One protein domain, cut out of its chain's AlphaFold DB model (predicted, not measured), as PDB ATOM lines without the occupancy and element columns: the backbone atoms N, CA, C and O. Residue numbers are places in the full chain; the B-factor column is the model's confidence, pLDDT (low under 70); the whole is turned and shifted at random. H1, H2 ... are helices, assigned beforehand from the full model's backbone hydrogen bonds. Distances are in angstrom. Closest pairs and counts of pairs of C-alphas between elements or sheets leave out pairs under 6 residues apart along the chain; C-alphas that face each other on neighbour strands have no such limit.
ATOM      1  N   ASP A 844      11.328  29.808  12.763       82.31
ATOM      2  CA  ASP A 844      12.599  30.193  12.158       82.31
ATOM      3  C   ASP A 844      12.729  31.723  12.150       82.31
ATOM      4  O   ASP A 844      11.955  32.413  11.483       82.31
ATOM      5  N   LEU A 845      13.722  32.256  12.874       81.31
ATOM      6  CA  LEU A 845      13.948  33.701  12.978       81.31
ATOM      7  C   LEU A 845      14.114  34.381  11.616       81.31
ATOM      8  O   LEU A 845      13.626  35.492  11.451       81.31
ATOM      9  N   THR A 846      14.740  33.722  10.637       77.44
ATOM     10  CA  THR A 846      14.967  34.308   9.301       77.44
ATOM     11  C   THR A 846      13.667  34.601   8.552       77.44
ATOM     12  O   THR A 846      13.608  35.529   7.748       77.44
ATOM     13  N   GLN A 847      12.605  33.843   8.834       77.50
ATOM     14  CA  GLN A 847      11.284  34.051   8.238       77.50
ATOM     15  C   GLN A 847      10.547  35.218   8.905       77.50
ATOM     16  O   GLN A 847       9.838  35.962   8.233       77.50
ATOM     17  N   ILE A 848      10.758  35.409  10.211       74.56
ATOM     18  CA  ILE A 848      10.187  36.520  10.985       74.56
ATOM     19  C   ILE A 848      10.865  37.841  10.602       74.56
ATOM     20  O   ILE A 848      10.207  38.875  10.505       74.56
ATOM     21  N   THR A 849      12.181  37.817  10.381       67.81
ATOM     22  CA  THR A 849      12.980  39.019  10.122       67.81
ATOM     23  C   THR A 849      13.109  39.384   8.638       67.81
ATOM     24  O   THR A 849      13.422  40.535   8.333       67.81
ATOM     25  N   GLY A 850      12.876  38.440   7.716       56.91
ATOM     26  CA  GLY A 850      13.136  38.594   6.277       56.91
ATOM     27  C   GLY A 850      11.932  38.878   5.364       56.91
ATOM     28  O   GLY A 850      12.147  39.092   4.175       56.91
ATOM     29  N   GLY A 851      10.687  38.867   5.858       51.91
ATOM     30  CA  GLY A 851       9.480  38.966   5.020       51.91
ATOM     31  C   GLY A 851       8.620  40.219   5.238       51.91
ATOM     32  O   GLY A 851       8.419  40.665   6.366       51.91
ATOM     33  N   GLU A 852       8.019  40.729   4.155       45.25
ATOM     34  CA  GLU A 852       6.996  41.797   4.111       45.25
ATOM     35  C   GLU A 852       5.647  41.434   4.774       45.25
ATOM     36  O   GLU A 852       4.665  42.158   4.626       45.25
ATOM     37  N   THR A 853       5.565  40.365   5.573       46.84
ATOM     38  CA  THR A 853       4.427  40.080   6.466       46.84
ATOM     39  C   THR A 853       4.417  41.031   7.669       46.84
ATOM     40  O   THR A 853       4.397  40.635   8.834       46.84
ATOM     41  N   ARG A 854       4.420  42.336   7.391       55.25
ATOM     42  CA  ARG A 854       3.947  43.344   8.333       55.25
ATOM     43  C   ARG A 854       2.420  43.302   8.331       55.25
ATOM     44  O   ARG A 854       1.806  43.320   7.271       55.25
ATOM     45  N   LEU A 855       1.859  43.363   9.543       49.28
ATOM     46  CA  LEU A 855       0.464  43.676   9.894       49.28
ATOM     47  C   LEU A 855      -0.456  42.460  10.108       49.28
ATOM     48  O   LEU A 855      -1.082  41.982   9.165       49.28
ATOM     49  N   LYS A 856      -0.586  42.043  11.387       51.66
ATOM     50  CA  LYS A 856      -1.859  41.755  12.118       51.66
ATOM     51  C   LYS A 856      -1.679  40.996  13.464       51.66
ATOM     52  O   LYS A 856      -2.596  40.308  13.901       51.66
ATOM     53  N   GLY A 857      -0.536  41.109  14.151       59.56
ATOM     54  CA  GLY A 857      -0.323  40.538  15.500       59.56
ATOM     55  C   GLY A 857      -0.234  41.602  16.603       59.56
ATOM     56  O   GLY A 857       0.148  42.737  16.327       59.56
ATOM     57  N   SER A 858      -0.572  41.261  17.852       77.19
ATOM     58  CA  SER A 858      -0.322  42.129  19.017       77.19
ATOM     59  C   SER A 858       1.170  42.145  19.381       77.19
ATOM     60  O   SER A 858       1.883  41.179  19.117       77.19
ATOM     61  N   ILE A 859       1.652  43.216  20.030       80.94
ATOM     62  CA  ILE A 859       3.056  43.335  20.486       80.94
ATOM     63  C   ILE A 859       3.473  42.119  21.330       80.94
ATOM     64  O   ILE A 859       4.573  41.598  21.164       80.94
ATOM     65  N   ALA A 860       2.572  41.629  22.187       82.06
ATOM     66  CA  ALA A 860       2.810  40.458  23.027       82.06
ATOM     67  C   ALA A 860       3.089  39.182  22.211       82.06
ATOM     68  O   ALA A 860       3.992  38.430  22.566       82.06
ATOM     69  N   LEU A 861       2.371  38.966  21.102       80.56
ATOM     70  CA  LEU A 861       2.586  37.811  20.222       80.56
ATOM     71  C   LEU A 861       3.950  37.882  19.526       80.56
ATOM     72  O   LEU A 861       4.674  36.895  19.512       80.56
ATOM     73  N   TYR A 862       4.351  39.060  19.037       82.44
ATOM     74  CA  TYR A 862       5.676  39.237  18.432       82.44
ATOM     75  C   TYR A 862       6.812  39.002  19.430       82.44
ATOM     76  O   TYR A 862       7.824  38.398  19.079       82.44
ATOM     77  N   ILE A 863       6.657  39.450  20.681       86.00
ATOM     78  CA  ILE A 863       7.632  39.153  21.737       86.00
ATOM     79  C   ILE A 863       7.723  37.635  21.949       86.00
ATOM     80  O   ILE A 863       8.831  37.106  21.982       86.00
ATOM     81  N   GLU A 864       6.595  36.923  22.055       84.88
ATOM     82  CA  GLU A 864       6.588  35.457  22.182       84.88
ATOM     83  C   GLU A 864       7.270  34.766  20.981       84.88
ATOM     84  O   GLU A 864       8.098  33.876  21.191       84.88
ATOM     85  N   ASP A 865       7.015  35.224  19.752       86.31
ATOM     86  CA  ASP A 865       7.602  34.681  18.520       86.31
ATOM     87  C   ASP A 865       9.124  34.887  18.450       86.31
ATOM     88  O   ASP A 865       9.867  33.941  18.173       86.31
ATOM     89  N   PHE A 866       9.623  36.090  18.764       89.56
ATOM     90  CA  PHE A 866      11.066  36.351  18.812       89.56
ATOM     91  C   PHE A 866      11.760  35.529  19.899       89.56
ATOM     92  O   PHE A 866      12.849  35.001  19.669       89.56
ATOM     93  N   ARG A 867      11.137  35.360  21.073       89.56
ATOM     94  CA  ARG A 867      11.673  34.493  22.137       89.56
ATOM     95  C   ARG A 867      11.721  33.033  21.705       89.56
ATOM     96  O   ARG A 867      12.741  32.386  21.925       89.56
ATOM     97  N   ALA A 868      10.658  32.534  21.076       88.56
ATOM     98  CA  ALA A 868      10.614  31.175  20.550       88.56
ATOM     99  C   ALA A 868      11.662  30.962  19.447       88.56
ATOM    100  O   ALA A 868      12.344  29.941  19.441       88.56
ATOM    101  N   GLY A 869      11.852  31.934  18.553       91.81
ATOM    102  CA  GLY A 869      12.885  31.880  17.521       91.81
ATOM    103  C   GLY A 869      14.311  31.901  18.091       91.81
ATOM    104  O   GLY A 869      15.158  31.118  17.662       91.81
ATOM    105  N   LEU A 870      14.579  32.735  19.102       93.69
ATOM    106  CA  LEU A 870      15.866  32.736  19.810       93.69
ATOM    107  C   LEU A 870      16.121  31.391  20.502       93.69
ATOM    108  O   LEU A 870      17.217  30.849  20.393       93.69
ATOM    109  N   GLU A 871      15.099  30.816  21.141       93.44
ATOM    110  CA  GLU A 871      15.163  29.489  21.761       93.44
ATOM    111  C   GLU A 871      15.424  28.376  20.726       93.44
ATOM    112  O   GLU A 871      16.238  27.486  20.964       93.44
ATOM    113  N   ASN A 872      14.795  28.435  19.546       92.19
ATOM    114  CA  ASN A 872      15.031  27.497  18.437       92.19
ATOM    115  C   ASN A 872      16.504  27.479  18.002       92.19
ATOM    116  O   ASN A 872      17.068  26.411  17.743       92.19
ATOM    117  N   TYR A 873      17.118  28.663  17.944       91.81
ATOM    118  CA  TYR A 873      18.516  28.860  17.564       91.81
ATOM    119  C   TYR A 873      19.493  28.700  18.736       91.81
ATOM    120  O   TYR A 873      20.688  28.877  18.527       91.81
ATOM    121  N   ARG A 874      19.011  28.383  19.952       92.56
ATOM    122  CA  ARG A 874      19.788  28.384  21.214       92.56
ATOM    123  C   ARG A 874      20.381  29.741  21.599       92.56
ATOM    124  O   ARG A 874      21.150  29.845  22.554       92.56
ATOM    125  N   ALA A 875      20.013  30.788  20.874       93.88
ATOM    126  CA  ALA A 875      20.526  32.137  21.028       93.88
ATOM    127  C   ALA A 875      19.862  32.895  22.185       93.88
ATOM    128  O   ALA A 875      20.255  34.015  22.475       93.88
ATOM    129  N   ASP A 876      18.889  32.296  22.879       92.69
ATOM    130  CA  ASP A 876      18.287  32.844  24.098       92.69
ATOM    131  C   ASP A 876      19.229  32.789  25.325       92.69
ATOM    132  O   ASP A 876      18.931  33.370  26.376       92.69
ATOM    133  N   ARG A 877      20.386  32.126  25.184       92.06
ATOM    134  CA  ARG A 877      21.457  31.980  26.182       92.06
ATOM    135  C   ARG A 877      22.784  32.513  25.636       92.06
ATOM    136  O   ARG A 877      23.091  32.349  24.459       92.06
ATOM    137  N   PHE A 878      23.608  33.059  26.527       94.38
ATOM    138  CA  PHE A 878      24.923  33.617  26.195       94.38
ATOM    139  C   PHE A 878      25.869  32.576  25.565       94.38
ATOM    140  O   PHE A 878      26.445  32.813  24.506       94.38
ATOM    141  N   SER A 879      25.947  31.378  26.153       93.50
ATOM    142  CA  SER A 879      26.719  30.244  25.624       93.50
ATOM    143  C   SER A 879      26.292  29.830  24.212       93.50
ATOM    144  O   SER A 879      27.127  29.459  23.396       93.50
ATOM    145  N   GLY A 880      25.008  29.931  23.873       93.38
ATOM    146  CA  GLY A 880      24.530  29.519  22.549       93.38
ATOM    147  C   GLY A 880      24.935  30.492  21.460       93.38
ATOM    148  O   GLY A 880      25.268  30.073  20.362       93.38
ATOM    149  N   ILE A 881      24.991  31.784  21.785       95.19
ATOM    150  CA  ILE A 881      25.514  32.805  20.873       95.19
ATOM    151  C   ILE A 881      27.017  32.590  20.644       95.19
ATOM    152  O   ILE A 881      27.468  32.682  19.505       95.19
ATOM    153  N   LEU A 882      27.789  32.239  21.682       93.38
ATOM    154  CA  LEU A 882      29.213  31.897  21.532       93.38
ATOM    155  C   LEU A 882      29.447  30.680  20.626       93.38
ATOM    156  O   LEU A 882      30.447  30.645  19.913       93.38
ATOM    157  N   GLU A 883      28.539  29.697  20.611       90.38
ATOM    158  CA  GLU A 883      28.664  28.497  19.763       90.38
ATOM    159  C   GLU A 883      28.777  28.855  18.263       90.38
ATOM    160  O   GLU A 883      29.498  28.180  17.522       90.38
ATOM    161  N   PHE A 884      28.184  29.977  17.828       91.38
ATOM    162  CA  PHE A 884      28.254  30.457  16.441       91.38
ATOM    163  C   PHE A 884      29.657  30.874  15.976       91.38
ATOM    164  O   PHE A 884      29.875  30.961  14.765       91.38
ATOM    165  N   LEU A 885      30.622  31.079  16.886       88.25
ATOM    166  CA  LEU A 885      32.030  31.274  16.509       88.25
ATOM    167  C   LEU A 885      32.577  30.066  15.727       88.25
ATOM    168  O   LEU A 885      33.428  30.231  14.851       88.25
ATOM    169  N   ASN A 886      32.047  28.866  15.994       83.00
ATOM    170  CA  ASN A 886      32.420  27.637  15.295       83.00
ATOM    171  C   ASN A 886      31.587  27.401  14.025       83.00
ATOM    172  O   ASN A 886      32.147  27.012  13.000       83.00
ATOM    173  N   ASP A 887      30.275  27.654  14.075       75.56
ATOM    174  CA  ASP A 887      29.347  27.363  12.967       75.56
ATOM    175  C   ASP A 887      29.452  28.366  11.800       75.56
ATOM    176  O   ASP A 887      29.131  28.024  10.661       75.56
ATOM    177  N   LYS A 888      29.904  29.604  12.067       77.62
ATOM    178  CA  LYS A 888      30.118  30.689  11.083       77.62
ATOM    179  C   LYS A 888      28.897  31.037  10.205       77.62
ATOM    180  O   LYS A 888      29.051  31.577   9.110       77.62
ATOM    181  N   ASP A 889      27.675  30.784  10.683       84.75
ATOM    182  CA  ASP A 889      26.424  31.132   9.986       84.75
ATOM    183  C   ASP A 889      26.033  32.604  10.222       84.75
ATOM    184  O   ASP A 889      25.302  32.951  11.157       84.75
ATOM    185  N   SER A 890      26.531  33.490   9.356       85.19
ATOM    186  CA  SER A 890      26.314  34.937   9.467       85.19
ATOM    187  C   SER A 890      24.847  35.355   9.309       85.19
ATOM    188  O   SER A 890      24.392  36.243  10.025       85.19
ATOM    189  N   LYS A 891      24.063  34.695   8.444       87.56
ATOM    190  CA  LYS A 891      22.651  35.059   8.191       87.56
ATOM    191  C   LYS A 891      21.766  34.831   9.413       87.56
ATOM    192  O   LYS A 891      20.889  35.647   9.719       87.56
ATOM    193  N   ARG A 892      21.986  33.722  10.125       89.62
ATOM    194  CA  ARG A 892      21.285  33.457  11.386       89.62
ATOM    195  C   ARG A 892      21.687  34.447  12.467       89.62
ATOM    196  O   ARG A 892      20.806  34.959  13.153       89.62
ATOM    197  N   MET A 893      22.977  34.764  12.572       92.12
ATOM    198  CA  MET A 893      23.471  35.736  13.549       92.12
ATOM    199  C   MET A 893      22.887  37.139  13.324       92.12
ATOM    200  O   MET A 893      22.436  37.787  14.264       92.12
ATOM    201  N   GLU A 894      22.779  37.574  12.070       91.19
ATOM    202  CA  GLU A 894      22.084  38.815  11.716       91.19
ATOM    203  C   GLU A 894      20.612  38.828  12.162       91.19
ATOM    204  O   GLU A 894      20.110  39.849  12.634       91.19
ATOM    205  N   SER A 895      19.914  37.695  12.032       91.38
ATOM    206  CA  SER A 895      18.518  37.563  12.471       91.38
ATOM    207  C   SER A 895      18.396  37.568  14.001       91.38
ATOM    208  O   SER A 895      17.431  38.110  14.537       91.38
ATOM    209  N   ILE A 896      19.389  37.019  14.712       94.06
ATOM    210  CA  ILE A 896      19.491  37.074  16.179       94.06
ATOM    211  C   ILE A 896      19.649  38.525  16.655       94.06
ATOM    212  O   ILE A 896      18.933  38.943  17.564       94.06
ATOM    213  N   ILE A 897      20.532  39.310  16.025       93.44
ATOM    214  CA  ILE A 897      20.716  40.737  16.346       93.44
ATOM    215  C   ILE A 897      19.405  41.502  16.155       93.44
ATOM    216  O   ILE A 897      18.987  42.221  17.060       93.44
ATOM    217  N   GLN A 898      18.717  41.301  15.028       91.31
ATOM    218  CA  GLN A 898      17.429  41.948  14.752       91.31
ATOM    219  C   GLN A 898      16.350  41.569  15.779       91.31
ATOM    220  O   GLN A 898      15.603  42.434  16.237       91.31
ATOM    221  N   ALA A 899      16.291  40.297  16.182       91.75
ATOM    222  CA  ALA A 899      15.371  39.840  17.220       91.75
ATOM    223  C   ALA A 899      15.641  40.539  18.563       91.75
ATOM    224  O   ALA A 899      14.717  41.053  19.193       91.75
ATOM    225  N   TYR A 900      16.905  40.616  18.986       93.81
ATOM    226  CA  TYR A 900      17.273  41.322  20.212       93.81
ATOM    227  C   TYR A 900      17.038  42.829  20.126       93.81
ATOM    228  O   TYR A 900      16.549  43.412  21.090       93.81
ATOM    229  N   GLN A 901      17.294  43.450  18.976       91.88
ATOM    230  CA  GLN A 901      17.003  44.863  18.750       91.88
ATOM    231  C   GLN A 901      15.508  45.160  18.939       91.88
ATOM    232  O   GLN A 901      15.151  46.108  19.637       91.88
ATOM    233  N   TYR A 902      14.627  44.311  18.396       90.25
ATOM    234  CA  TYR A 902      13.181  44.440  18.590       90.25
ATOM    235  C   TYR A 902      12.774  44.297  20.065       90.25
ATOM    236  O   TYR A 902      11.952  45.070  20.565       90.25
ATOM    237  N   LEU A 903      13.360  43.330  20.777       91.19
ATOM    238  CA  LEU A 903      13.097  43.097  22.202       91.19
ATOM    239  C   LEU A 903      13.589  44.251  23.087       91.19
ATOM    240  O   LEU A 903      12.938  44.574  24.076       91.19
ATOM    241  N   LEU A 904      14.696  44.905  22.726       90.25
ATOM    242  CA  LEU A 904      15.200  46.088  23.432       90.25
ATOM    243  C   LEU A 904      14.339  47.337  23.187       90.25
ATOM    244  O   LEU A 904      14.249  48.186  24.070       90.25
ATOM    245  N   GLN A 905      13.672  47.434  22.031       89.38
ATOM    246  CA  GLN A 905      12.681  48.484  21.751       89.38
ATOM    247  C   GLN A 905      11.362  48.276  22.514       89.38
ATOM    248  O   GLN A 905      10.636  49.238  22.756       89.38
ATOM    249  N   HIS A 906      11.066  47.037  22.920       87.56
ATOM    250  CA  HIS A 906       9.859  46.660  23.661       87.56
ATOM    251  C   HIS A 906      10.232  45.918  24.954       87.56
ATOM    252  O   HIS A 906       9.928  44.728  25.101       87.56
ATOM    253  N   PRO A 907      10.935  46.591  25.884       78.19
ATOM    254  CA  PRO A 907      11.553  45.930  27.016       78.19
ATOM    255  C   PRO A 907      10.509  45.386  27.990       78.19
ATOM    256  O   PRO A 907       9.506  46.022  28.305       78.19
ATOM    257  N   THR A 908      10.800  44.205  28.525       76.69
ATOM    258  CA  THR A 908      10.123  43.644  29.696       76.69
ATOM    259  C   THR A 908      11.120  43.591  30.845       76.69
ATOM    260  O   THR A 908      12.195  43.003  30.672       76.69
ATOM    261  N   ASP A 909      10.767  44.133  32.014       71.12
ATOM    262  CA  ASP A 909      11.666  44.254  33.178       71.12
ATOM    263  C   ASP A 909      12.359  42.937  33.556       71.12
ATOM    264  O   ASP A 909      13.517  42.920  33.965       71.12
ATOM    265  N   THR A 910      11.686  41.804  33.345       74.25
ATOM    266  CA  THR A 910      12.194  40.467  33.678       74.25
ATOM    267  C   THR A 910      13.444  40.051  32.890       74.25
ATOM    268  O   THR A 910      14.214  39.222  33.371       74.25
ATOM    269  N   PHE A 911      13.666  40.585  31.681       77.62
ATOM    270  CA  PHE A 911      14.696  40.075  30.759       77.62
ATOM    271  C   PHE A 911      15.687  41.121  30.248       77.62
ATOM    272  O   PHE A 911      16.710  40.741  29.676       77.62
ATOM    273  N   ILE A 912      15.439  42.408  30.512       85.06
ATOM    274  CA  ILE A 912      16.198  43.538  29.956       85.06
ATOM    275  C   ILE A 912      17.721  43.406  30.116       85.06
ATOM    276  O   ILE A 912      18.474  43.689  29.188       85.06
ATOM    277  N   LEU A 913      18.181  42.914  31.270       87.94
ATOM    278  CA  LEU A 913      19.600  42.716  31.558       87.94
ATOM    279  C   LEU A 913      20.234  41.668  30.629       87.94
ATOM    280  O   LEU A 913      21.266  41.919  30.006       87.94
ATOM    281  N   ARG A 914      19.601  40.495  30.530       89.94
ATOM    282  CA  ARG A 914      20.067  39.376  29.703       89.94
ATOM    283  C   ARG A 914      20.014  39.733  28.221       89.94
ATOM    284  O   ARG A 914      20.911  39.369  27.473       89.94
ATOM    285  N   ASP A 915      18.984  40.462  27.805       93.25
ATOM    286  CA  ASP A 915      18.817  40.858  26.408       93.25
ATOM    287  C   ASP A 915      19.902  41.825  25.958       93.25
ATOM    288  O   ASP A 915      20.466  41.633  24.885       93.25
ATOM    289  N   LYS A 916      20.261  42.808  26.796       93.56
ATOM    290  CA  LYS A 916      21.391  43.705  26.520       93.56
ATOM    291  C   LYS A 916      22.702  42.929  26.400       93.56
ATOM    292  O   LYS A 916      23.441  43.137  25.445       93.56
ATOM    293  N   GLN A 917      22.977  42.003  27.322       94.81
ATOM    294  CA  GLN A 917      24.190  41.174  27.280       94.81
ATOM    295  C   GLN A 917      24.263  40.325  26.007       94.81
ATOM    296  O   GLN A 917      25.282  40.327  25.316       94.81
ATOM    297  N   ASN A 918      23.175  39.633  25.673       95.69
ATOM    298  CA  ASN A 918      23.105  38.785  24.490       95.69
ATOM    299  C   ASN A 918      23.154  39.605  23.191       95.69
ATOM    300  O   ASN A 918      23.806  39.178  22.242       95.69
ATOM    301  N   TYR A 919      22.548  40.799  23.152       95.94
ATOM    302  CA  TYR A 919      22.656  41.729  22.021       95.94
ATOM    303  C   TYR A 919      24.101  42.176  21.781       95.94
ATOM    304  O   TYR A 919      24.581  42.148  20.647       95.94
ATOM    305  N   ILE A 920      24.812  42.547  22.854       96.44
ATOM    306  CA  ILE A 920      26.227  42.930  22.781       96.44
ATOM    307  C   ILE A 920      27.064  41.755  22.268       96.44
ATOM    308  O   ILE A 920      27.834  41.916  21.322       96.44
ATOM    309  N   LEU A 921      26.891  40.567  22.853       95.81
ATOM    310  CA  LEU A 921      27.636  39.385  22.433       95.81
ATOM    311  C   LEU A 921      27.351  39.014  20.972       95.81
ATOM    312  O   LEU A 921      28.288  38.709  20.242       95.81
ATOM    313  N   ALA A 922      26.091  39.055  20.532       95.19
ATOM    314  CA  ALA A 922      25.721  38.732  19.156       95.19
ATOM    315  C   ALA A 922      26.417  39.659  18.147       95.19
ATOM    316  O   ALA A 922      26.898  39.187  17.119       95.19
ATOM    317  N   ASN A 923      26.550  40.953  18.469       94.81
ATOM    318  CA  ASN A 923      27.327  41.899  17.664       94.81
ATOM    319  C   ASN A 923      28.826  41.549  17.635       94.81
ATOM    320  O   ASN A 923      29.427  41.560  16.562       94.81
ATOM    321  N   ILE A 924      29.421  41.191  18.780       92.50
ATOM    322  CA  ILE A 924      30.831  40.761  18.858       92.50
ATOM    323  C   ILE A 924      31.057  39.500  18.014       92.50
ATOM    324  O   ILE A 924      31.974  39.455  17.198       92.50
ATOM    325  N   VAL A 925      30.202  38.486  18.164       92.56
ATOM    326  CA  VAL A 925      30.315  37.229  17.412       92.56
ATOM    327  C   VAL A 925      30.115  37.467  15.916       92.56
ATOM    328  O   VAL A 925      30.908  36.954  15.127       92.56
ATOM    329  N   LEU A 926      29.123  38.278  15.514       91.88
ATOM    330  CA  LEU A 926      28.938  38.654  14.109       91.88
ATOM    331  C   LEU A 926      30.193  39.327  13.547       91.88
ATOM    332  O   LEU A 926      30.575  39.039  12.416       91.88
TER     333      LEU A 926
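Overview. This is residues 844 to 926 of the 1024 residues of the protein "Sterile alpha motif domain containing 9-like" of Xenopus tropicalis (UniProt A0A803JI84). The longest helix, H4, makes the core: H5 folds back along it as a hairpin on one side, short H1 crosses it on the other, and H2 packs on residues 896 to 903 of it. H3 packs side by side with H5, while residues 851 to 858 stick out as a loop. The printed part has 83 residues, with five named helices in the order H1 to H5 and no named strand; its class is all helix. It is compact, with a radius of gyration of the C-alphas of 12.2 A and spans of 37 by 29 by 17 A.

Arrangement. H1, residues 845 to 850, touches H2, residues 859 to 872, at a steep tilt of 58 degrees; H2 uses residues 866 to 870 alone, and the closest C-alphas, of Leu 845 and Gly 869, are 5.0 A apart. H1 also touches H4, residues 890 to 905, about perpendicular at 86 degrees, with C-alphas 846 and 895 closest at 5.8 A. H2 touches residues 896 to 903 of H4 alone, opposite ways at a shallow tilt of 34 degrees, only just short of steep; C-alphas 866 and 899 are closest at 5.8 A. H3, residues 878 to 887, touches H5, residues 912 to 926, the same way at a shallow tilt of 13 degrees, with C-alphas 878 and 918 closest at 5.7 A. H3 is close to but not clearly touching H4, and apart from H1 and H2. H4 and H5 form a helical hairpin at 26 degrees, with C-alphas 900 and 919 closest at 5.7 A. In H1, H2, H4 and H5 every O i to N i+4 pair is within hydrogen-bond range; in H3 2 of 6 are, beside 7 of 7 O i to N i+3 pairs.

Along the chain. H1 begins at C-alpha 845, (13.948, 33.701, 12.978). H2 is 20.0 A long, H3 15.3 A, H4 22.8 A and H5 20.9 A. H5 ends at C-alpha 926, (28.938, 38.654, 14.109).

Size, cuts and confidence. The C-alphas farthest apart, of Lys 856 and Asn 886, are 37.2 A apart. The printed part has no cut, and no link is long. Mean pLDDT of the printed part is 84.5; residues 849 to 857 are under 70.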